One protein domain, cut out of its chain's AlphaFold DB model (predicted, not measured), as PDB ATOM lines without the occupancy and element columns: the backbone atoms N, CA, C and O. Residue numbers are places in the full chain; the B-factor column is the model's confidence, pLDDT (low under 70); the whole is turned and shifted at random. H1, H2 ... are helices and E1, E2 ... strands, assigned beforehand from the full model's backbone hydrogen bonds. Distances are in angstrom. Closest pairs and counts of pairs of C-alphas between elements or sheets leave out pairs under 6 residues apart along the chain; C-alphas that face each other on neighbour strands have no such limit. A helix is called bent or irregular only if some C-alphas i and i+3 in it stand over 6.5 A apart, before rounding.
ATOM      1  N   SER A 478       7.588  -2.262  17.191       94.31
ATOM      2  CA  SER A 478       7.983  -2.533  15.811       94.31
ATOM      3  C   SER A 478       7.091  -3.599  15.158       94.31
ATOM      4  O   SER A 478       6.368  -4.344  15.822       94.31
ATOM      5  N   PHE A 479       7.183  -3.727  13.830       96.00
ATOM      6  CA  PHE A 479       6.519  -4.806  13.088       96.00
ATOM      7  C   PHE A 479       6.813  -6.191  13.695       96.00
ATOM      8  O   PHE A 479       5.902  -6.996  13.886       96.00
ATOM      9  N   THR A 480       8.070  -6.439  14.073       96.44
ATOM     10  CA  THR A 480       8.505  -7.698  14.690       96.44
ATOM     11  C   THR A 480       7.928  -7.908  16.089       96.44
ATOM     12  O   THR A 480       7.608  -9.043  16.448       96.44
ATOM     13  N   ASP A 481       7.734  -6.839  16.866       95.25
ATOM     14  CA  ASP A 481       7.119  -6.930  18.196       95.25
ATOM     15  C   ASP A 481       5.644  -7.329  18.085       95.25
ATOM     16  O   ASP A 481       5.202  -8.264  18.758       95.25
ATOM     17  N   MET A 482       4.897  -6.693  17.176       96.50
ATOM     18  CA  MET A 482       3.496  -7.042  16.914       96.50
ATOM     19  C   MET A 482       3.346  -8.471  16.388       96.50
ATOM     20  O   MET A 482       2.478  -9.203  16.868       96.50
ATOM     21  N   ALA A 483       4.207  -8.895  15.456       96.56
ATOM     22  CA  ALA A 483       4.223 -10.271  14.967       96.56
ATOM     23  C   ALA A 483       4.462 -11.259  16.122       96.56
ATOM     24  O   ALA A 483       3.711 -12.219  16.286       96.56
ATOM     25  N   SER A 484       5.440 -10.983  16.991       95.56
ATOM     26  CA  SER A 484       5.746 -11.805  18.171       95.56
ATOM     27  C   SER A 484       4.566 -11.900  19.147       95.56
ATOM     28  O   SER A 484       4.221 -12.995  19.596       95.56
ATOM     29  N   ILE A 485       3.904 -10.777  19.451       95.38
ATOM     30  CA  ILE A 485       2.712 -10.747  20.315       95.38
ATOM     31  C   ILE A 485       1.579 -11.579  19.703       95.38
ATOM     32  O   ILE A 485       0.992 -12.414  20.393       95.38
ATOM     33  N   GLY A 486       1.297 -11.388  18.411       94.81
ATOM     34  CA  GLY A 486       0.250 -12.125  17.713       94.81
ATOM     35  C   GLY A 486       0.535 -13.629  17.656       94.81
ATOM     36  O   GLY A 486      -0.341 -14.425  17.977       94.81
ATOM     37  N   ARG A 487       1.775 -14.038  17.357       93.88
ATOM     38  CA  ARG A 487       2.181 -15.455  17.342       93.88
ATOM     39  C   ARG A 487       2.015 -16.115  18.709       93.88
ATOM     40  O   ARG A 487       1.474 -17.214  18.780       93.88
ATOM     41  N   LYS A 488       2.397 -15.440  19.800       92.75
ATOM     42  CA  LYS A 488       2.188 -15.951  21.170       92.75
ATOM     43  C   LYS A 488       0.710 -16.214  21.475       92.75
ATOM     44  O   LYS A 488       0.399 -17.196  22.143       92.75
ATOM     45  N   ALA A 489      -0.193 -15.378  20.962       91.81
ATOM     46  CA  ALA A 489      -1.633 -15.563  21.138       91.81
ATOM     47  C   ALA A 489      -2.193 -16.774  20.364       91.81
ATOM     48  O   ALA A 489      -3.187 -17.369  20.786       91.81
ATOM     49  N   LEU A 490      -1.560 -17.163  19.251       89.94
ATOM     50  CA  LEU A 490      -1.962 -18.338  18.467       89.94
ATOM     51  C   LEU A 490      -1.588 -19.659  19.161       89.94
ATOM     52  O   LEU A 490      -2.396 -20.585  19.166       89.94
ATOM     53  N   VAL A 491      -0.412 -19.720  19.800       80.38
ATOM     54  CA  VAL A 491       0.121 -20.937  20.454       80.38
ATOM     55  C   VAL A 491      -0.769 -21.423  21.606       80.38
ATOM     56  O   VAL A 491      -0.878 -22.615  21.868       80.38
ATOM     57  N   HIS A 492      -1.475 -20.520  22.290       65.31
ATOM     58  CA  HIS A 492      -2.318 -20.875  23.437       65.31
ATOM     59  C   HIS A 492      -3.580 -21.704  23.095       65.31
ATOM     60  O   HIS A 492      -4.316 -22.059  24.013       65.31
ATOM     61  N   ASN A 493      -3.859 -22.007  21.817       62.34
ATOM     62  CA  ASN A 493      -5.077 -22.704  21.370       62.34
ATOM     63  C   ASN A 493      -4.804 -23.819  20.324       62.34
ATOM     64  O   ASN A 493      -5.636 -24.051  19.447       62.34
ATOM     65  N   GLU A 494      -3.643 -24.482  20.388       58.62
ATOM     66  CA  GLU A 494      -3.117 -25.367  19.329       58.62
ATOM     67  C   GLU A 494      -3.863 -26.692  19.076       58.62
ATOM     68  O   GLU A 494      -3.613 -27.304  18.043       58.62
ATOM     69  N   ASP A 495      -4.800 -27.134  19.916       61.31
ATOM     70  CA  ASP A 495      -5.206 -28.553  19.908       61.31
ATOM     71  C   ASP A 495      -5.920 -29.056  18.623       61.31
ATOM     72  O   ASP A 495      -5.840 -30.250  18.345       61.31
ATOM     73  N   ASP A 496      -6.521 -28.189  17.783       60.53
ATOM     74  CA  ASP A 496      -7.279 -28.608  16.571       60.53
ATOM     75  C   ASP A 496      -6.927 -27.865  15.248       60.53
ATOM     76  O   ASP A 496      -7.452 -28.212  14.188       60.53
ATOM     77  N   LEU A 497      -6.067 -26.830  15.253       68.69
ATOM     78  CA  LEU A 497      -5.873 -25.902  14.104       68.69
ATOM     79  C   LEU A 497      -4.404 -25.678  13.673       68.69
ATOM     80  O   LEU A 497      -4.117 -24.739  12.921       68.69
ATOM     81  N   VAL A 498      -3.477 -26.539  14.112       65.69
ATOM     82  CA  VAL A 498      -2.013 -26.377  13.949       65.69
ATOM     83  C   VAL A 498      -1.595 -26.048  12.510       65.69
ATOM     84  O   VAL A 498      -0.836 -25.108  12.292       65.69
ATOM     85  N   GLY A 499      -2.111 -26.776  11.513       67.19
ATOM     86  CA  GLY A 499      -1.707 -26.599  10.111       67.19
ATOM     87  C   GLY A 499      -2.076 -25.228   9.531       67.19
ATOM     88  O   GLY A 499      -1.235 -24.558   8.935       67.19
ATOM     89  N   THR A 500      -3.317 -24.783   9.748       75.94
ATOM     90  CA  THR A 500      -3.812 -23.497   9.233       75.94
ATOM     91  C   THR A 500      -3.088 -22.328   9.896       75.94
ATOM     92  O   THR A 500      -2.603 -21.435   9.203       75.94
ATOM     93  N   LEU A 501      -2.947 -22.349  11.225       80.81
ATOM     94  CA  LEU A 501      -2.333 -21.248  11.975       80.81
ATOM     95  C   LEU A 501      -0.810 -21.165  11.785       80.81
ATOM     96  O   LEU A 501      -0.258 -20.063  11.776       80.81
ATOM     97  N   ALA A 502      -0.127 -22.298  11.582       76.12
ATOM     98  CA  ALA A 502       1.313 -22.321  11.310       76.12
ATOM     99  C   ALA A 502       1.671 -21.715   9.943       76.12
ATOM    100  O   ALA A 502       2.745 -21.137   9.794       76.12
ATOM    101  N   SER A 503       0.770 -21.811   8.959       84.38
ATOM    102  CA  SER A 503       0.991 -21.299   7.597       84.38
ATOM    103  C   SER A 503       0.822 -19.782   7.441       84.38
ATOM    104  O   SER A 503       1.157 -19.233   6.393       84.38
ATOM    105  N   LEU A 504       0.307 -19.095   8.468       90.75
ATOM    106  CA  LEU A 504       0.074 -17.652   8.423       90.75
ATOM    107  C   LEU A 504       1.386 -16.886   8.245       90.75
ATOM    108  O   LEU A 504       2.390 -17.217   8.876       90.75
ATOM    109  N   THR A 505       1.359 -15.829   7.440       94.31
ATOM    110  CA  THR A 505       2.480 -14.888   7.283       94.31
ATOM    111  C   THR A 505       2.535 -13.888   8.437       94.31
ATOM    112  O   THR A 505       1.526 -13.633   9.100       94.31
ATOM    113  N   ASP A 506       3.702 -13.288   8.679       95.69
ATOM    114  CA  ASP A 506       3.822 -12.234   9.696       95.69
ATOM    115  C   ASP A 506       2.988 -10.998   9.334       95.69
ATOM    116  O   ASP A 506       2.394 -10.399  10.226       95.69
ATOM    117  N   ASP A 507       2.832 -10.685   8.044       96.12
ATOM    118  CA  ASP A 507       1.947  -9.611   7.578       96.12
ATOM    119  C   ASP A 507       0.489  -9.848   7.999       96.12
ATOM    120  O   ASP A 507      -0.159  -8.946   8.526       96.12
ATOM    121  N   GLN A 508      -0.027 -11.076   7.852       95.88
ATOM    122  CA  GLN A 508      -1.384 -11.422   8.299       95.88
ATOM    123  C   GLN A 508      -1.538 -11.318   9.820       95.88
ATOM    124  O   GLN A 508      -2.558 -10.830  10.312       95.88
ATOM    125  N   VAL A 509      -0.528 -11.754  10.579       96.88
ATOM    126  CA  VAL A 509      -0.539 -11.666  12.046       96.88
ATOM    127  C   VAL A 509      -0.496 -10.206  12.501       96.88
ATOM    128  O   VAL A 509      -1.264  -9.813  13.377       96.88
ATOM    129  N   VAL A 510       0.343  -9.376  11.882       98.12
ATOM    130  CA  VAL A 510       0.422  -7.943  12.187       98.12
ATOM    131  C   VAL A 510      -0.867  -7.227  11.787       98.12
ATOM    132  O   VAL A 510      -1.378  -6.436  12.579       98.12
ATOM    133  N   ALA A 511      -1.459  -7.547  10.633       97.75
ATOM    134  CA  ALA A 511      -2.758  -7.014  10.228       97.75
ATOM    135  C   ALA A 511      -3.853  -7.361  11.249       97.75
ATOM    136  O   ALA A 511      -4.667  -6.504  11.606       97.75
ATOM    137  N   TRP A 512      -3.851  -8.593  11.771       97.88
ATOM    138  CA  TRP A 512      -4.779  -9.021  12.816       97.88
ATOM    139  C   TRP A 512      -4.649  -8.159  14.078       97.88
ATOM    140  O   TRP A 512      -5.654  -7.594  14.525       97.88
ATOM    141  N   VAL A 513      -3.424  -8.007  14.596       98.19
ATOM    142  CA  VAL A 513      -3.114  -7.186  15.779       98.19
ATOM    143  C   VAL A 513      -3.502  -5.725  15.548       98.19
ATOM    144  O   VAL A 513      -4.266  -5.151  16.327       98.19
ATOM    145  N   ARG A 514      -3.035  -5.135  14.442       98.06
ATOM    146  CA  ARG A 514      -3.288  -3.735  14.089       98.06
ATOM    147  C   ARG A 514      -4.779  -3.450  13.955       98.06
ATOM    148  O   ARG A 514      -5.256  -2.453  14.489       98.06
ATOM    149  N   GLY A 515      -5.534  -4.330  13.300       97.19
ATOM    150  CA  GLY A 515      -6.977  -4.160  13.132       97.19
ATOM    151  C   GLY A 515      -7.744  -4.156  14.456       97.19
ATOM    152  O   GLY A 515      -8.673  -3.364  14.618       97.19
ATOM    153  N   VAL A 516      -7.333  -4.980  15.430       97.69
ATOM    154  CA  VAL A 516      -7.916  -4.976  16.785       97.69
ATOM    155  C   VAL A 516      -7.610  -3.662  17.505       97.69
ATOM    156  O   VAL A 516      -8.528  -3.052  18.050       97.69
ATOM    157  N   LEU A 517      -6.367  -3.177  17.461       98.12
ATOM    158  CA  LEU A 517      -5.985  -1.909  18.097       98.12
ATOM    159  C   LEU A 517      -6.712  -0.704  17.477       98.12
ATOM    160  O   LEU A 517      -7.273   0.122  18.200       98.12
ATOM    161  N   GLU A 518      -6.794  -0.634  16.146       96.31
ATOM    162  CA  GLU A 518      -7.523   0.435  15.450       96.31
ATOM    163  C   GLU A 518      -9.031   0.382  15.726       96.31
ATOM    164  O   GLU A 518      -9.690   1.423  15.843       96.31
ATOM    165  N   ARG A 519      -9.606  -0.816  15.894       95.31
ATOM    166  CA  ARG A 519     -10.995  -0.950  16.345       95.31
ATOM    167  C   ARG A 519     -11.183  -0.348  17.732       95.31
ATOM    168  O   ARG A 519     -12.105   0.447  17.899       95.31
ATOM    169  N   ILE A 520     -10.333  -0.702  18.696       97.38
ATOM    170  CA  ILE A 520     -10.429  -0.197  20.074       97.38
ATOM    171  C   ILE A 520     -10.335   1.332  20.071       97.38
ATOM    172  O   ILE A 520     -11.227   2.004  20.592       97.38
ATOM    173  N   ARG A 521      -9.325   1.895  19.389       97.12
ATOM    174  CA  ARG A 521      -9.141   3.349  19.254       97.12
ATOM    175  C   ARG A 521     -10.385   4.030  18.682       97.12
ATOM    176  O   ARG A 521     -10.921   4.958  19.284       97.12
ATOM    177  N   THR A 522     -10.889   3.554  17.541       93.75
ATOM    178  CA  THR A 522     -12.018   4.190  16.832       93.75
ATOM    179  C   THR A 522     -13.370   4.031  17.538       93.75
ATOM    180  O   THR A 522     -14.294   4.802  17.267       93.75
ATOM    181  N   GLN A 523     -13.501   3.085  18.475       92.81
ATOM    182  CA  GLN A 523     -14.640   3.011  19.401       92.81
ATOM    183  C   GLN A 523     -14.489   3.921  20.633       92.81
ATOM    184  O   GLN A 523     -15.406   4.008  21.448       92.81
ATOM    185  N   GLY A 524     -13.373   4.645  20.762       95.19
ATOM    186  CA  GLY A 524     -13.073   5.484  21.920       95.19
ATOM    187  C   GLY A 524     -12.512   4.716  23.112       95.19
ATOM    188  O   GLY A 524     -12.532   5.258  24.211       95.19
ATOM    189  N   GLY A 525     -12.028   3.488  22.909       96.94
ATOM    190  CA  GLY A 525     -11.459   2.616  23.936       96.94
ATOM    191  C   GLY A 525     -10.081   3.060  24.445       96.94
ATOM    192  O   GLY A 525      -9.173   2.242  24.567       96.94
ATOM    193  N   ILE A 526      -9.908   4.359  24.687       98.19
ATOM    194  CA  ILE A 526      -8.680   4.988  25.177       98.19
ATOM    195  C   ILE A 526      -8.898   5.349  26.650       98.19
ATOM    196  O   ILE A 526      -9.944   5.893  27.017       98.19
ATOM    197  N   HIS A 527      -7.929   5.018  27.493       97.38
ATOM    198  CA  HIS A 527      -7.994   5.209  28.931       97.38
ATOM    199  C   HIS A 527      -8.015   6.699  29.311       97.38
ATOM    200  O   HIS A 527      -7.320   7.530  28.726       97.38
ATOM    201  N   HIS A 528      -8.832   7.026  30.312       97.19
ATOM    202  CA  HIS A 528      -8.862   8.318  30.989       97.19
ATOM    203  C   HIS A 528      -9.516   8.138  32.363       97.19
ATOM    204  O   HIS A 528     -10.506   7.414  32.479       97.19
ATOM    205  N   SER A 529      -9.053   8.874  33.373       95.56
ATOM    206  CA  SER A 529      -9.526   8.749  34.763       95.56
ATOM    207  C   SER A 529     -11.045   8.922  34.929       95.56
ATOM    208  O   SER A 529     -11.696   8.239  35.712       95.56
ATOM    209  N   TRP A 530     -11.670   9.797  34.134       96.25
ATOM    210  CA  TRP A 530     -13.134   9.963  34.124       96.25
ATOM    211  C   TRP A 530     -13.934   8.742  33.655       96.25
ATOM    212  O   TRP A 530     -15.147   8.705  33.867       96.25
ATOM    213  N   LEU A 531     -13.300   7.769  33.002       96.31
ATOM    214  CA  LEU A 531     -13.963   6.560  32.522       96.31
ATOM    215  C   LEU A 531     -13.849   5.393  33.511       96.31
ATOM    216  O   LEU A 531     -14.624   4.454  33.380       96.31
ATOM    217  N   GLU A 532     -12.984   5.464  34.526       95.19
ATOM    218  CA  GLU A 532     -12.739   4.376  35.492       95.19
ATOM    219  C   GLU A 532     -14.039   3.833  36.098       95.19
ATOM    220  O   GLU A 532     -14.378   2.667  35.912       95.19
ATOM    221  N   THR A 533     -14.855   4.702  36.708       94.38
ATOM    222  CA  THR A 533     -16.125   4.285  37.326       94.38
ATOM    223  C   THR A 533     -17.110   3.703  36.307       94.38
ATOM    224  O   THR A 533     -17.883   2.803  36.632       94.38
ATOM    225  N   TYR A 534     -17.091   4.192  35.062       94.75
ATOM    226  CA  TYR A 534     -17.911   3.644  33.979       94.75
ATOM    227  C   TYR A 534     -17.467   2.225  33.594       94.75
ATOM    228  O   TYR A 534     -18.325   1.374  33.359       94.75
ATOM    229  N   LEU A 535     -16.159   1.956  33.572       94.56
ATOM    230  CA  LEU A 535     -15.598   0.634  33.283       94.56
ATOM    231  C   LEU A 535     -15.847  -0.351  34.433       94.56
ATOM    232  O   LEU A 535     -16.312  -1.462  34.189       94.56
ATOM    233  N   GLU A 536     -15.625   0.071  35.682       94.06
ATOM    234  CA  GLU A 536     -15.876  -0.731  36.890       94.06
ATOM    235  C   GLU A 536     -17.325  -1.238  36.968       94.06
ATOM    236  O   GLU A 536     -17.569  -2.371  37.388       94.06
ATOM    237  N   HIS A 537     -18.280  -0.417  36.518       92.88
ATOM    238  CA  HIS A 537     -19.715  -0.716  36.497       92.88
ATOM    239  C   HIS A 537     -20.194  -1.237  35.131       92.88
ATOM    240  O   HIS A 537     -21.319  -0.952  34.709       92.88
ATOM    241  N   ASP A 538     -19.340  -1.977  34.417       91.12
ATOM    242  CA  ASP A 538     -19.694  -2.707  33.193       91.12
ATOM    243  C   ASP A 538     -20.333  -1.829  32.092       91.12
ATOM    244  O   ASP A 538     -21.204  -2.264  31.339       91.12
ATOM    245  N   GLY A 539     -19.907  -0.568  31.983       91.06
ATOM    246  CA  GLY A 539     -20.389   0.360  30.961       91.06
ATOM    247  C   GLY A 539     -21.740   1.008  31.271       91.06
ATOM    248  O   GLY A 539     -22.438   1.477  30.365       91.06
ATOM    249  N   ALA A 540     -22.150   1.066  32.540       91.75
ATOM    250  CA  ALA A 540     -23.384   1.738  32.926       91.75
ATOM    251  C   ALA A 540     -23.349   3.242  32.569       91.75
ATOM    252  O   ALA A 540     -22.709   4.063  33.231       91.75
ATOM    253  N   ARG A 541     -24.106   3.625  31.526       92.31
ATOM    254  CA  ARG A 541     -24.156   4.995  30.962       92.31
ATOM    255  C   ARG A 541     -24.406   6.091  32.003       92.31
ATOM    256  O   ARG A 541     -23.970   7.220  31.797       92.31
ATOM    257  N   TRP A 542     -25.099   5.787  33.102       92.44
ATOM    258  CA  TRP A 542     -25.374   6.748  34.173       92.44
ATOM    259  C   TRP A 542     -24.110   7.480  34.653       92.44
ATOM    260  O   TRP A 542     -24.154   8.703  34.800       92.44
ATOM    261  N   HIS A 543     -22.976   6.781  34.772       93.75
ATOM    262  CA  HIS A 543     -21.696   7.361  35.204       93.75
ATOM    263  C   HIS A 543     -21.092   8.361  34.202       93.75
ATOM    264  O   HIS A 543     -20.302   9.214  34.590       93.75
ATOM    265  N   LEU A 544     -21.508   8.321  32.931       92.88
ATOM    266  CA  LEU A 544     -21.115   9.290  31.897       92.88
ATOM    267  C   LEU A 544     -22.159  10.398  31.681       92.88
ATOM    268  O   LEU A 544     -21.935  11.339  30.912       92.88
ATOM    269  N   TRP A 545     -23.328  10.286  32.314       92.12
ATOM    270  CA  TRP A 545     -24.426  11.234  32.159       92.12
ATOM    271  C   TRP A 545     -24.714  11.982  33.457       92.12
ATOM    272  O   TRP A 545     -24.146  13.056  33.648       92.12
ATOM    273  N   GLY A 546     -25.571  11.476  34.344       90.69
ATOM    274  CA  GLY A 546     -25.904  12.209  35.569       90.69
ATOM    275  C   GLY A 546     -25.011  11.892  36.768       90.69
ATOM    276  O   GLY A 546     -24.894  12.738  37.645       90.69
ATOM    277  N   GLY A 547     -24.301  10.760  36.771       90.94
ATOM    278  CA  GLY A 547     -23.258  10.436  37.754       90.94
ATOM    279  C   GLY A 547     -21.868  10.989  37.409       90.94
ATOM    280  O   GLY A 547     -20.893  10.644  38.070       90.94
ATOM    281  N   ARG A 548     -21.757  11.807  36.355       93.75
ATOM    282  CA  ARG A 548     -20.478  12.331  35.855       93.75
ATOM    283  C   ARG A 548     -19.864  13.366  36.800       93.75
ATOM    284  O   ARG A 548     -20.578  14.102  37.485       93.75
ATOM    285  N   ARG A 549     -18.546  13.553  36.717       91.75
ATOM    286  CA  ARG A 549     -17.814  14.594  37.462       91.75
ATOM    287  C   ARG A 549     -18.007  15.990  36.848       91.75
ATOM    288  O   ARG A 549     -17.102  16.556  36.241       91.75
ATOM    289  N   LYS A 550     -19.214  16.560  36.979       90.38
ATOM    290  CA  LYS A 550     -19.575  17.864  36.378       90.38
ATOM    291  C   LYS A 550     -18.666  19.006  36.849       90.38
ATOM    292  O   LYS A 550     -18.293  19.837  36.030       90.38
ATOM    293  N   SER A 551     -18.308  19.035  38.133       88.06
ATOM    294  CA  SER A 551     -17.453  20.073  38.732       88.06
ATOM    295  C   SER A 551     -16.020  20.078  38.190       88.06
ATOM    296  O   SER A 551     -15.364  21.116  38.251       88.06
ATOM    297  N   GLU A 552     -15.555  18.952  37.639       90.94
ATOM    298  CA  GLU A 552     -14.253  18.809  36.976       90.94
ATOM    299  C   GLU A 552     -14.319  19.086  35.464       90.94
ATOM    300  O   GLU A 552     -13.303  19.013  34.788       90.94
ATOM    301  N   GLY A 553     -15.493  19.414  34.910       91.31
ATOM    302  CA  GLY A 553     -15.651  19.757  33.492       91.31
ATOM    303  C   GLY A 553     -15.921  18.575  32.550       91.31
ATOM    304  O   GLY A 553     -16.009  18.784  31.336       91.31
ATOM    305  N   MET A 554     -16.119  17.357  33.072       94.31
ATOM    306  CA  MET A 554     -16.417  16.157  32.275       94.31
ATOM    307  C   MET A 554     -17.674  16.346  31.412       94.31
ATOM    308  O   MET A 554     -18.728  16.624  31.980       94.31
ATOM    309  N   PRO A 555     -17.645  16.182  30.076       92.94
ATOM    310  CA  PRO A 555     -18.830  16.369  29.236       92.94
ATOM    311  C   PRO A 555     -19.882  15.267  29.455       92.94
ATOM    312  O   PRO A 555     -19.580  14.165  29.905       92.94
ATOM    313  N   ALA A 556     -21.143  15.559  29.126       92.81
ATOM    314  CA  ALA A 556     -22.252  14.619  29.301       92.81
ATOM    315  C   ALA A 556     -22.458  13.697  28.085       92.81
ATOM    316  O   ALA A 556     -22.400  14.151  26.937       92.81
ATOM    317  N   PHE A 557     -22.824  12.437  28.338       93.19
ATOM    318  CA  PHE A 557     -23.205  11.451  27.317       93.19
ATOM    319  C   PHE A 557     -24.683  11.016  27.430       93.19
ATOM    320  O   PHE A 557     -24.977   9.866  27.781       93.19
ATOM    321  N   PRO A 558     -25.642  11.919  27.139       91.12
ATOM    322  CA  PRO A 558     -27.071  11.609  27.210       91.12
ATOM    323  C   PRO A 558     -27.473  10.516  26.204       91.12
ATOM    324  O   PRO A 558     -26.731  10.277  25.243       91.12
ATOM    325  N   PRO A 559     -28.629   9.844  26.388       84.31
ATOM    326  CA  PRO A 559     -29.198   8.929  25.391       84.31
ATOM    327  C   PRO A 559     -29.185   9.532  23.975       84.31
ATOM    328  O   PRO A 559     -29.388  10.731  23.810       84.31
ATOM    329  N   GLY A 560     -28.878   8.718  22.963       80.00
ATOM    330  CA  GLY A 560     -28.678   9.172  21.577       80.00
ATOM    331  C   GLY A 560     -27.249   9.637  21.256       80.00
ATOM    332  O   GLY A 560     -26.789   9.480  20.131       80.00
ATOM    333  N   ARG A 561     -26.461  10.098  22.241       86.44
ATOM    334  CA  ARG A 561     -25.018  10.314  22.035       86.44
ATOM    335  C   ARG A 561     -24.272   8.977  22.094       86.44
ATOM    336  O   ARG A 561     -24.510   8.165  22.997       86.44
ATOM    337  N   SER A 562     -23.365   8.758  21.139       87.19
ATOM    338  CA  SER A 562     -22.424   7.628  21.171       87.19
ATOM    339  C   SER A 562     -21.523   7.728  22.400       87.19
ATOM    340  O   SER A 562     -21.077   8.822  22.738       87.19
ATOM    341  N   VAL A 563     -21.259   6.595  23.043       91.94
ATOM    342  CA  VAL A 563     -20.359   6.484  24.199       91.94
ATOM    343  C   VAL A 563     -19.102   5.713  23.802       91.94
ATOM    344  O   VAL A 563     -19.184   4.909  22.872       91.94
ATOM    345  N   PRO A 564     -17.966   5.944  24.483       94.31
ATOM    346  CA  PRO A 564     -16.802   5.076  24.377       94.31
ATOM    347  C   PRO A 564     -17.159   3.608  24.655       94.31
ATOM    348  O   PRO A 564     -17.786   3.306  25.677       94.31
ATOM    349  N   ALA A 565     -16.762   2.715  23.750       92.31
ATOM    350  CA  ALA A 565     -16.921   1.272  23.899       92.31
ATOM    351  C   ALA A 565     -15.549   0.597  24.009       92.31
ATOM    352  O   ALA A 565     -14.604   0.963  23.308       92.31
ATOM    353  N   PHE A 566     -15.455  -0.383  24.906       95.94
ATOM    354  CA  PHE A 566     -14.219  -1.088  25.242       95.94
ATOM    355  C   PHE A 566     -14.421  -2.602  25.094       95.94
ATOM    356  O   PHE A 566     -15.517  -3.083  25.404       95.94
ATOM    357  N   PRO A 567     -13.399  -3.363  24.656       96.31
ATOM    358  CA  PRO A 567     -13.431  -4.822  24.670       96.31
ATOM    359  C   PRO A 567     -13.668  -5.360  26.080       96.31
ATOM    360  O   PRO A 567     -12.877  -5.100  26.986       96.31
ATOM    361  N   ARG A 568     -14.726  -6.152  26.249       94.88
ATOM    362  CA  ARG A 568     -15.074  -6.859  27.483       94.88
ATOM    363  C   ARG A 568     -14.997  -8.368  27.264       94.88
ATOM    364  O   ARG A 568     -15.612  -8.904  26.340       94.88
ATOM    365  N   VAL A 569     -14.285  -9.054  28.153       94.06
ATOM    366  CA  VAL A 569     -14.092 -10.509  28.152       94.06
ATOM    367  C   VAL A 569     -14.609 -11.099  29.465       94.06
ATOM    368  O   VAL A 569     -14.234 -10.652  30.547       94.06
ATOM    369  N   GLY A 570     -15.443 -12.140  29.379       88.94
ATOM    370  CA  GLY A 570     -15.915 -12.892  30.547       88.94
ATOM    371  C   GLY A 570     -16.991 -12.183  31.382       88.94
ATOM    372  O   GLY A 570     -17.753 -11.356  30.875       88.94
ATOM    373  N   GLY A 571     -17.071 -12.556  32.662       84.94
ATOM    374  CA  GLY A 571     -18.040 -12.051  33.640       84.94
ATOM    375  C   GLY A 571     -19.497 -12.473  33.412       84.94
ATOM    376  O   GLY A 571     -19.835 -13.205  32.481       84.94
ATOM    377  N   GLN A 572     -20.381 -12.008  34.297       82.50
ATOM    378  CA  GLN A 572     -21.820 -12.294  34.219       82.50
ATOM    379  C   GLN A 572     -22.501 -11.533  33.069       82.50
ATOM    380  O   GLN A 572     -21.989 -10.527  32.570       82.50
ATOM    381  N   ARG A 573     -23.685 -12.004  32.647       78.88
ATOM    382  CA  ARG A 573     -24.496 -11.332  31.622       78.88
ATOM    383  C   ARG A 573     -25.066 -10.030  32.183       78.88
ATOM    384  O   ARG A 573     -25.771 -10.038  33.187       78.88
ATOM    385  N   ILE A 574     -24.801  -8.930  31.490       79.94
ATOM    386  CA  ILE A 574     -25.265  -7.591  31.859       79.94
ATOM    387  C   ILE A 574     -26.449  -7.157  30.992       79.94
ATOM    388  O   ILE A 574     -26.650  -7.657  29.886       79.94
ATOM    389  N   ARG A 575     -27.261  -6.231  31.514       67.62
ATOM    390  CA  ARG A 575     -28.434  -5.684  30.806       67.62
ATOM    391  C   ARG A 575     -28.091  -4.573  29.818       67.62
ATOM    392  O   ARG A 575     -28.941  -4.206  29.014       67.62
ATOM    393  N   HIS A 576     -26.901  -3.991  29.920       71.38
ATOM    394  CA  HIS A 576     -26.516  -2.834  29.130       71.38
ATOM    395  C   HIS A 576     -25.446  -3.216  28.090       71.38
ATOM    396  O   HIS A 576     -24.569  -4.021  28.376       71.38
ATOM    397  N   GLU A 577     -25.554  -2.674  26.872       70.06
ATOM    398  CA  GLU A 577     -24.759  -3.075  25.691       70.06
ATOM    399  C   GLU A 577     -23.703  -2.024  25.280       70.06
ATOM    400  O   GLU A 577     -23.459  -1.827  24.091       70.06
ATOM    401  N   GLN A 578     -23.147  -1.244  26.212       83.94
ATOM    402  CA  GLN A 578     -22.200  -0.171  25.857       83.94
ATOM    403  C   GLN A 578     -20.757  -0.657  25.709       83.94
ATOM    404  O   GLN A 578     -19.979  -0.006  25.014       83.94
ATOM    405  N   LEU A 579     -20.396  -1.766  26.359       89.75
ATOM    406  CA  LEU A 579     -19.098  -2.413  26.181       89.75
ATOM    407  C   LEU A 579     -19.203  -3.497  25.108       89.75
ATOM    408  O   LEU A 579     -20.213  -4.198  25.017       89.75
ATOM    409  N   ASP A 580     -18.144  -3.655  24.321       90.00
ATOM    410  CA  ASP A 580     -18.125  -4.624  23.236       90.00
ATOM    411  C   ASP A 580     -17.817  -6.012  23.799       90.00
ATOM    412  O   ASP A 580     -16.707  -6.280  24.260       90.00
ATOM    413  N   ASN A 581     -18.781  -6.930  23.730       90.06
ATOM    414  CA  ASN A 581     -18.516  -8.327  24.050       90.06
ATOM    415  C   ASN A 581     -17.596  -8.940  22.985       90.06
ATOM    416  O   ASN A 581     -17.939  -8.975  21.805       90.06
ATOM    417  N   VAL A 582     -16.440  -9.437  23.414       91.62
ATOM    418  CA  VAL A 582     -15.404  -9.987  22.531       91.62
ATOM    419  C   VAL A 582     -15.633 -11.466  22.215       91.62
ATOM    420  O   VAL A 582     -15.284 -11.931  21.131       91.62
ATOM    421  N   THR A 583     -16.207 -12.227  23.151       84.94
ATOM    422  CA  THR A 583     -16.253 -13.695  23.062       84.94
ATOM    423  C   THR A 583     -17.502 -14.234  22.363       84.94
ATOM    424  O   THR A 583     -17.655 -15.445  22.230       84.94
ATOM    425  N   ASP A 584     -18.407 -13.360  21.925       88.00
ATOM    426  CA  ASP A 584     -19.541 -13.733  21.076       88.00
ATOM    427  C   ASP A 584     -19.060 -13.947  19.628       88.00
ATOM    428  O   ASP A 584     -18.354 -13.102  19.075       88.00
ATOM    429  N   GLY A 585     -19.457 -15.052  18.991       84.75
ATOM    430  CA  GLY A 585     -19.134 -15.337  17.590       84.75
ATOM    431  C   GLY A 585     -19.732 -14.326  16.601       84.75
ATOM    432  O   GLY A 585     -19.219 -14.179  15.495       84.75
ATOM    433  N   GLN A 586     -20.779 -13.591  16.991       86.00
ATOM    434  CA  GLN A 586     -21.327 -12.485  16.199       86.00
ATOM    435  C   GLN A 586     -20.607 -11.153  16.438       86.00
ATOM    436  O   GLN A 586     -20.853 -10.190  15.707       86.00
ATOM    437  N   SER A 587     -19.702 -11.080  17.421       90.44
ATOM    438  CA  SER A 587     -18.948  -9.861  17.702       90.44
ATOM    439  C   SER A 587     -18.046  -9.466  16.535       90.44
ATOM    440  O   SER A 587     -17.552 -10.297  15.766       90.44
ATOM    441  N   TRP A 588     -17.768  -8.166  16.437       93.19
ATOM    442  CA  TRP A 588     -16.819  -7.660  15.453       93.19
ATOM    443  C   TRP A 588     -15.432  -8.301  15.628       93.19
ATOM    444  O   TRP A 588     -14.827  -8.701  14.639       93.19
ATOM    445  N   TYR A 589     -14.957  -8.447  16.871       95.19
ATOM    446  CA  TYR A 589     -13.628  -8.985  17.189       95.19
ATOM    447  C   TYR A 589     -13.466 -10.436  16.728       95.19
ATOM    448  O   TYR A 589     -12.457 -10.784  16.107       95.19
ATOM    449  N   ALA A 590     -14.484 -11.266  16.961       94.12
ATOM    450  CA  ALA A 590     -14.508 -12.650  16.509       94.12
ATOM    451  C   ALA A 590     -14.525 -12.759  14.975       94.12
ATOM    452  O   ALA A 590     -13.742 -13.516  14.399       94.12
ATOM    453  N   ARG A 591     -15.365 -11.962  14.296       93.56
ATOM    454  CA  ARG A 591     -15.487 -11.963  12.824       93.56
ATOM    455  C   ARG A 591     -14.267 -11.364  12.126       93.56
ATOM    456  O   ARG A 591     -13.890 -11.835  11.058       93.56
ATOM    457  N   TRP A 592     -13.646 -10.336  12.703       95.19
ATOM    458  CA  TRP A 592     -12.366  -9.793  12.239       95.19
ATOM    459  C   TRP A 592     -11.287 -10.871  12.279       95.19
ATOM    460  O   TRP A 592     -10.702 -11.195  11.252       95.19
ATOM    461  N   THR A 593     -11.112 -11.488  13.446       95.25
ATOM    462  CA  THR A 593     -10.116 -12.542  13.660       95.25
ATOM    463  C   THR A 593     -10.340 -13.727  12.727       95.25
ATOM    464  O   THR A 593      -9.403 -14.185  12.085       95.25
ATOM    465  N   GLY A 594     -11.590 -14.178  12.575       93.31
ATOM    466  CA  GLY A 594     -11.933 -15.254  11.645       93.31
ATOM    467  C   GLY A 594     -11.574 -14.936  10.192       93.31
ATOM    468  O   GLY A 594     -10.978 -15.769   9.517       93.31
ATOM    469  N   ARG A 595     -11.869 -13.715   9.722       93.69
ATOM    470  CA  ARG A 595     -11.562 -13.291   8.344       93.69
ATOM    471  C   ARG A 595     -10.067 -13.140   8.079       93.69
ATOM    472  O   ARG A 595      -9.625 -13.505   7.000       93.69
ATOM    473  N   VAL A 596      -9.301 -12.604   9.030       94.75
ATOM    474  CA  VAL A 596      -7.852 -12.409   8.844       94.75
ATOM    475  C   VAL A 596      -7.101 -13.738   8.913       94.75
ATOM    476  O   VAL A 596      -6.202 -13.973   8.113       94.75
ATOM    477  N   LEU A 597      -7.476 -14.610   9.854       93.38
ATOM    478  CA  LEU A 597      -6.763 -15.864  10.117       93.38
ATOM    479  C   LEU A 597      -7.329 -17.071   9.348       93.38
ATOM    480  O   LEU A 597      -6.773 -18.161   9.443       93.38
ATOM    481  N   GLY A 598      -8.441 -16.911   8.623       90.94
ATOM    482  CA  GLY A 598      -9.079 -17.996   7.870       90.94
ATOM    483  C   GLY A 598      -9.748 -19.059   8.751       90.94
ATOM    484  O   GLY A 598      -9.753 -20.237   8.400       90.94
ATOM    485  N   VAL A 599     -10.304 -18.668   9.902       90.94
ATOM    486  CA  VAL A 599     -10.957 -19.581  10.861       90.94
ATOM    487  C   VAL A 599     -12.422 -19.211  11.100       90.94
ATOM    488  O   VAL A 599     -12.860 -18.094  10.826       90.94
ATOM    489  N   SER A 600     -13.205 -20.140  11.655       90.44
ATOM    490  CA  SER A 600     -14.592 -19.846  12.034       90.44
ATOM    491  C   SER A 600     -14.661 -18.770  13.124       90.44
ATOM    492  O   SER A 600     -13.769 -18.652  13.968       90.44
ATOM    493  N   ALA A 601     -15.753 -18.000  13.163       87.62
ATOM    494  CA  ALA A 601     -15.911 -16.927  14.148       87.62
ATOM    495  C   ALA A 601     -15.882 -17.434  15.606       87.62
ATOM    496  O   ALA A 601     -15.396 -16.737  16.492       87.62
ATOM    497  N   GLY A 602     -16.325 -18.672  15.859       89.38
ATOM    498  CA  GLY A 602     -16.222 -19.300  17.182       89.38
ATOM    499  C   GLY A 602     -14.772 -19.512  17.640       89.38
ATOM    500  O   GLY A 602     -14.449 -19.224  18.790       89.38
ATOM    501  N   HIS A 603     -13.882 -19.945  16.740       89.56
ATOM    502  CA  HIS A 603     -12.444 -20.007  17.026       89.56
ATOM    503  C   HIS A 603     -11.839 -18.606  17.139       89.56
ATOM    504  O   HIS A 603     -11.075 -18.336  18.066       89.56
ATOM    505  N   GLY A 604     -12.254 -17.687  16.261       92.06
ATOM    506  CA  GLY A 604     -11.834 -16.289  16.302       92.06
ATOM    507  C   GLY A 604     -12.089 -15.626  17.658       92.06
ATOM    508  O   GLY A 604     -11.213 -14.928  18.161       92.06
ATOM    509  N   ALA A 605     -13.229 -15.910  18.297       92.12
ATOM    510  CA  ALA A 605     -13.576 -15.418  19.633       92.12
ATOM    511  C   ALA A 605     -12.588 -15.862  20.734       92.12
ATOM    512  O   ALA A 605     -12.299 -15.097  21.656       92.12
ATOM    513  N   ARG A 606     -12.040 -17.083  20.646       91.38
ATOM    514  CA  ARG A 606     -11.029 -17.591  21.594       91.38
ATOM    515  C   ARG A 606      -9.657 -16.966  21.339       91.38
ATOM    516  O   ARG A 606      -9.001 -16.521  22.277       91.38
ATOM    517  N   LEU A 607      -9.261 -16.882  20.069       93.12
ATOM    518  CA  LEU A 607      -7.970 -16.326  19.661       93.12
ATOM    519  C   LEU A 607      -7.854 -14.842  20.011       93.12
ATOM    520  O   LEU A 607      -6.842 -14.417  20.559       93.12
ATOM    521  N   VAL A 608      -8.902 -14.047  19.770       95.56
ATOM    522  CA  VAL A 608      -8.869 -12.617  20.102       95.56
ATOM    523  C   VAL A 608      -8.823 -12.366  21.608       95.56
ATOM    524  O   VAL A 608      -8.166 -11.427  22.045       95.56
ATOM    525  N   ARG A 609      -9.444 -13.230  22.422       95.50
ATOM    526  CA  ARG A 609      -9.283 -13.177  23.879       95.50
ATOM    527  C   ARG A 609      -7.814 -13.362  24.265       95.50
ATOM    528  O   ARG A 609      -7.291 -12.557  25.028       95.50
ATOM    529  N   SER A 610      -7.156 -14.388  23.722       95.06
ATOM    530  CA  SER A 610      -5.731 -14.623  23.985       95.06
ATOM    531  C   SER A 610      -4.869 -13.450  23.511       95.06
ATOM    532  O   SER A 610      -3.971 -13.021  24.229       95.06
ATOM    533  N   LEU A 611      -5.200 -12.855  22.360       96.81
ATOM    534  CA  LEU A 611      -4.513 -11.671  21.855       96.81
ATOM    535  C   LEU A 611      -4.623 -10.478  22.812       96.81
ATOM    536  O   LEU A 611      -3.611  -9.839  23.083       96.81
ATOM    537  N   LEU A 612      -5.811 -10.182  23.348       97.75
ATOM    538  CA  LEU A 612      -5.986  -9.090  24.315       97.75
ATOM    539  C   LEU A 612      -5.164  -9.325  25.592       97.75
ATOM    540  O   LEU A 612      -4.528  -8.399  26.093       97.75
ATOM    541  N   GLU A 613      -5.107 -10.566  26.082       96.62
ATOM    542  CA  GLU A 613      -4.258 -10.943  27.217       96.62
ATOM    543  C   GLU A 613      -2.758 -10.760  26.897       96.62
ATOM    544  O   GLU A 613      -2.013 -10.220  27.718       96.62
ATOM    545  N   CYS A 614      -2.306 -11.149  25.700       96.81
ATOM    546  CA  CYS A 614      -0.924 -10.952  25.253       96.81
ATOM    547  C   CYS A 614      -0.565  -9.469  25.067       96.81
ATOM    548  O   CYS A 614       0.516  -9.057  25.483       96.81
ATOM    549  N   LEU A 615      -1.464  -8.661  24.496       97.81
ATOM    550  CA  LEU A 615      -1.289  -7.211  24.347       97.81
ATOM    551  C   LEU A 615      -1.213  -6.505  25.703       97.81
ATOM    552  O   LEU A 615      -0.399  -5.600  25.883       97.81
ATOM    553  N   HIS A 616      -2.014  -6.951  26.673       97.81
ATOM    554  CA  HIS A 616      -1.934  -6.460  28.043       97.81
ATOM    555  C   HIS A 616      -0.596  -6.816  28.704       97.81
ATOM    556  O   HIS A 616       0.086  -5.935  29.223       97.81
ATOM    557  N   ARG A 617      -0.152  -8.079  28.616       96.00
ATOM    558  CA  ARG A 617       1.169  -8.496  29.131       96.00
ATOM    559  C   ARG A 617       2.330  -7.774  28.441       96.00
ATOM    560  O   ARG A 617       3.362  -7.560  29.066       96.00
ATOM    561  N   GLY A 618       2.165  -7.407  27.170       93.75
ATOM    562  CA  GLY A 618       3.112  -6.592  26.406       93.75
ATOM    563  C   GLY A 618       3.082  -5.096  26.741       93.75
ATOM    564  O   GLY A 618       3.852  -4.339  26.158       93.75
ATOM    565  N   GLY A 619       2.205  -4.649  27.647       95.19
ATOM    566  CA  GLY A 619       2.082  -3.244  28.049       95.19
ATOM    567  C   GLY A 619       1.477  -2.326  26.980       95.19
ATOM    568  O   GLY A 619       1.655  -1.110  27.059       95.19
ATOM    569  N   VAL A 620       0.808  -2.890  25.968       97.31
ATOM    570  CA  VAL A 620       0.084  -2.133  24.927       97.31
ATOM    571  C   VAL A 620      -1.326  -1.774  25.402       97.31
ATOM    572  O   VAL A 620      -1.840  -0.714  25.055       97.31
ATOM    573  N   LEU A 621      -1.945  -2.645  26.207       98.25
ATOM    574  CA  LEU A 621      -3.275  -2.447  26.785       98.25
ATOM    575  C   LEU A 621      -3.236  -2.472  28.316       98.25
ATOM    576  O   LEU A 621      -2.499  -3.244  28.929       98.25
ATOM    577  N   GLU A 622      -4.116  -1.696  28.929       97.38
ATOM    578  CA  GLU A 622      -4.474  -1.795  30.342       97.38
ATOM    579  C   GLU A 622      -5.723  -2.655  30.516       97.38
ATOM    580  O   GLU A 622      -6.550  -2.753  29.608       97.38
ATOM    581  N   ALA A 623      -5.850  -3.288  31.681       96.88
ATOM    582  CA  ALA A 623      -6.968  -4.156  32.015       96.88
ATOM    583  C   ALA A 623      -7.611  -3.717  33.335       96.88
ATOM    584  O   ALA A 623      -6.926  -3.546  34.342       96.88
ATOM    585  N   THR A 624      -8.935  -3.587  33.337       95.69
ATOM    586  CA  THR A 624      -9.741  -3.280  34.523       95.69
ATOM    587  C   THR A 624     -10.699  -4.432  34.795       95.69
ATOM    588  O   THR A 624     -11.405  -4.891  33.893       95.69
ATOM    589  N   THR A 625     -10.747  -4.897  36.042       95.44
ATOM    590  CA  THR A 625     -11.727  -5.900  36.479       95.44
ATOM    591  C   THR A 625     -13.029  -5.213  36.877       95.44
ATOM    592  O   THR A 625     -13.021  -4.295  37.694       95.44
ATOM    593  N   THR A 626     -14.152  -5.660  36.319       93.56
ATOM    594  CA  THR A 626     -15.480  -5.097  36.603       93.56
ATOM    595  C   THR A 626     -16.137  -5.749  37.819       93.56
ATOM    596  O   THR A 626     -15.735  -6.824  38.273       93.56
ATOM    597  N   GLN A 627     -17.212  -5.141  38.328       90.50
ATOM    598  CA  GLN A 627     -18.019  -5.709  39.416       90.50
ATOM    599  C   GLN A 627     -18.594  -7.088  39.074       90.50
ATOM    600  O   GLN A 627     -18.707  -7.946  39.951       90.50
ATOM    601  N   THR A 628     -18.902  -7.340  37.798       89.19
ATOM    602  CA  THR A 628     -19.374  -8.653  37.336       89.19
ATOM    603  C   THR A 628     -18.249  -9.646  37.030       89.19
ATOM    604  O   THR A 628     -18.516 -10.690  36.425       89.19
ATOM    605  N   GLN A 629     -17.016  -9.359  37.471       92.44
ATOM    606  CA  GLN A 629     -15.819 -10.184  37.266       92.44
ATOM    607  C   GLN A 629     -15.458 -10.370  35.781       92.44
ATOM    608  O   GLN A 629     -14.901 -11.397  35.393       92.44
ATOM    609  N   ALA A 630     -15.801  -9.398  34.930       92.88
ATOM    610  CA  ALA A 630     -15.281  -9.330  33.568       92.88
ATOM    611  C   ALA A 630     -13.961  -8.558  33.535       92.88
ATOM    612  O   ALA A 630     -13.683  -7.746  34.417       92.88
ATOM    613  N   THR A 631     -13.174  -8.768  32.485       96.38
ATOM    614  CA  THR A 631     -11.988  -7.961  32.189       96.38
ATOM    615  C   THR A 631     -12.298  -7.027  31.030       96.38
ATOM    616  O   THR A 631     -12.759  -7.474  29.976       96.38
ATOM    617  N   VAL A 632     -12.054  -5.734  31.224       96.75
ATOM    618  CA  VAL A 632     -12.215  -4.700  30.200       96.75
ATOM    619  C   VAL A 632     -10.850  -4.143  29.834       96.75
ATOM    620  O   VAL A 632     -10.069  -3.825  30.725       96.75
ATOM    621  N   TYR A 633     -10.566  -4.037  28.536       98.06
ATOM    622  CA  TYR A 633      -9.273  -3.569  28.036       98.06
ATOM    623  C   TYR A 633      -9.355  -2.147  27.484       98.06
ATOM    624  O   TYR A 633     -10.308  -1.818  26.780       98.06
ATOM    625  N   ALA A 634      -8.341  -1.327  27.746       98.12
ATOM    626  CA  ALA A 634      -8.226   0.039  27.236       98.12
ATOM    627  C   ALA A 634      -6.815   0.313  26.700       98.12
ATOM    628  O   ALA A 634      -5.840  -0.263  27.177       98.12
ATOM    629  N   ILE A 635      -6.702   1.200  25.711       98.56
ATOM    630  CA  ILE A 635      -5.407   1.712  25.243       98.56
ATOM    631  C   ILE A 635      -4.989   2.870  26.165       98.56
ATOM    632  O   ILE A 635      -5.754   3.832  26.252       98.56
ATOM    633  N   PRO A 636      -3.815   2.837  26.821       98.19
ATOM    634  CA  PRO A 636      -3.295   3.996  27.551       98.19
ATOM    635  C   PRO A 636      -3.184   5.206  26.620       98.19
ATOM    636  O   PRO A 636      -2.762   5.063  25.470       98.19
ATOM    637  N   ASN A 637      -3.564   6.404  27.061       96.94
ATOM    638  CA  ASN A 637      -3.528   7.579  26.182       96.94
ATOM    639  C   ASN A 637      -2.091   7.965  25.770       96.94
ATOM    640  O   ASN A 637      -1.914   8.562  24.710       96.94
ATOM    641  N   GLU A 638      -1.070   7.550  26.526       97.00
ATOM    642  CA  GLU A 638       0.356   7.640  26.172       97.00
ATOM    643  C   GLU A 638       0.720   6.805  24.934       97.00
ATOM    644  O   GLU A 638       1.714   7.085  24.270       97.00
ATOM    645  N   ARG A 639      -0.069   5.774  24.609       97.56
ATOM    646  CA  ARG A 639       0.146   4.916  23.433       97.56
ATOM    647  C   ARG A 639      -0.505   5.468  22.169       97.56
ATOM    648  O   ARG A 639      -0.389   4.847  21.122       97.56
ATOM    649  N   ILE A 640      -1.205   6.598  22.232       97.88
ATOM    650  CA  ILE A 640      -1.729   7.255  21.032       97.88
ATOM    651  C   ILE A 640      -0.715   8.294  20.578       97.88
ATOM    652  O   ILE A 640      -0.495   9.291  21.268       97.88
TER     653      ILE A 640
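Overview. This is residues 478 to 640 of the 858 residues of the protein "Helicase" of Cutibacterium acnes JCM 18909 (UniProt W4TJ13). The body is long, with a cluster of crossed helices toward one end, where H3 and H6 lie side by side, H1 crosses H3 and H7 crosses H6. Next to it is a small sheet with H7 across one face; H2 lies at the far end of the cluster, while H4, H5 and the loop of residues 545 to 556 make the other end. The printed part has 163 residues, in the order H1 H2 H3 H4 H5 E1 H6 H7 E2 E3; the antiparallel sheet runs E1 E3 E2, and the class is mostly helix. It is compact, with a radius of gyration of the C-alphas of 16.5 A, and spans 56 by 33 by 25 A.

Arrangement. H1, residues 479 to 491, touches H3, residues 506 to 522, about perpendicular at 85 degrees; the closest C-alphas, of Ala 483 and Val 510, are 5.3 A apart, and H3 uses residues 506 to 513 alone. H2, residues 498 to 502, is close to H1 but not clearly touching, with the C-alphas of Leu 490 and Leu 501 closest at 7.1 A. H4, residues 529 to 536, touches H5, residues 541 to 544, where the C-alphas of Tyr 534 and His 543 are closest at 5.4 A. E1, residues 567 to 570, is the antiparallel neighbour of E3, residues 630 to 634, with N 569 and O 631 at 2.9 A. H3 touches H6, residues 588 to 597, opposite ways at a shallow tilt of 15 degrees, closest at the C-alphas of Trp 512 and Val 596, 6.1 A. H7, residues 601 to 617, touches H6 about perpendicular at 84 degrees, closest at the C-alphas of Ala 590 and Ala 605, 4.3 A. H1 touches H7 at a steep tilt of 56 degrees, closest at the C-alphas of Ala 489 and Leu 611, 4.9 A. E2, residues 622 to 625, forms a hairpin with E3, N 622 and O 634 being 2.8 A apart. H7 and the sheet make two layers, a helix on one face, at a height over the sheet of 10.4 A; H3 and H4 only graze the sheet. E1, H6 H7 and E2 form a split strand-helix-strand unit, two strands running the same way with E3 between them, and its crossover is right-handed. Every O i to N i+4 pair is within hydrogen-bond range in H1, H2, H3 and H6, against 2 of 4 in H4 and 12 of 13 in H7; H5 is too short for one.

Along the chain. H1 begins at C-alpha 479 (6.519, -4.806, 13.088) and is 18.9 A long; H3 measures 23.9 A, H6 14.0 A and H7 24.2 A. H4 is irregular, with C-alphas 530 and 533 7.2 A apart. E3 measures 13.3 A and ends at C-alpha 634 (-8.226, 0.039, 27.236).

Size, cuts and confidence. The C-alphas farthest apart, of Gly 499 and Ser 551, are 57.0 A apart. The printed part has no cut; the links H5 to E1 and E1 to H6 are long. The pLDDT is under 70 at residues 492 to 499 and 575.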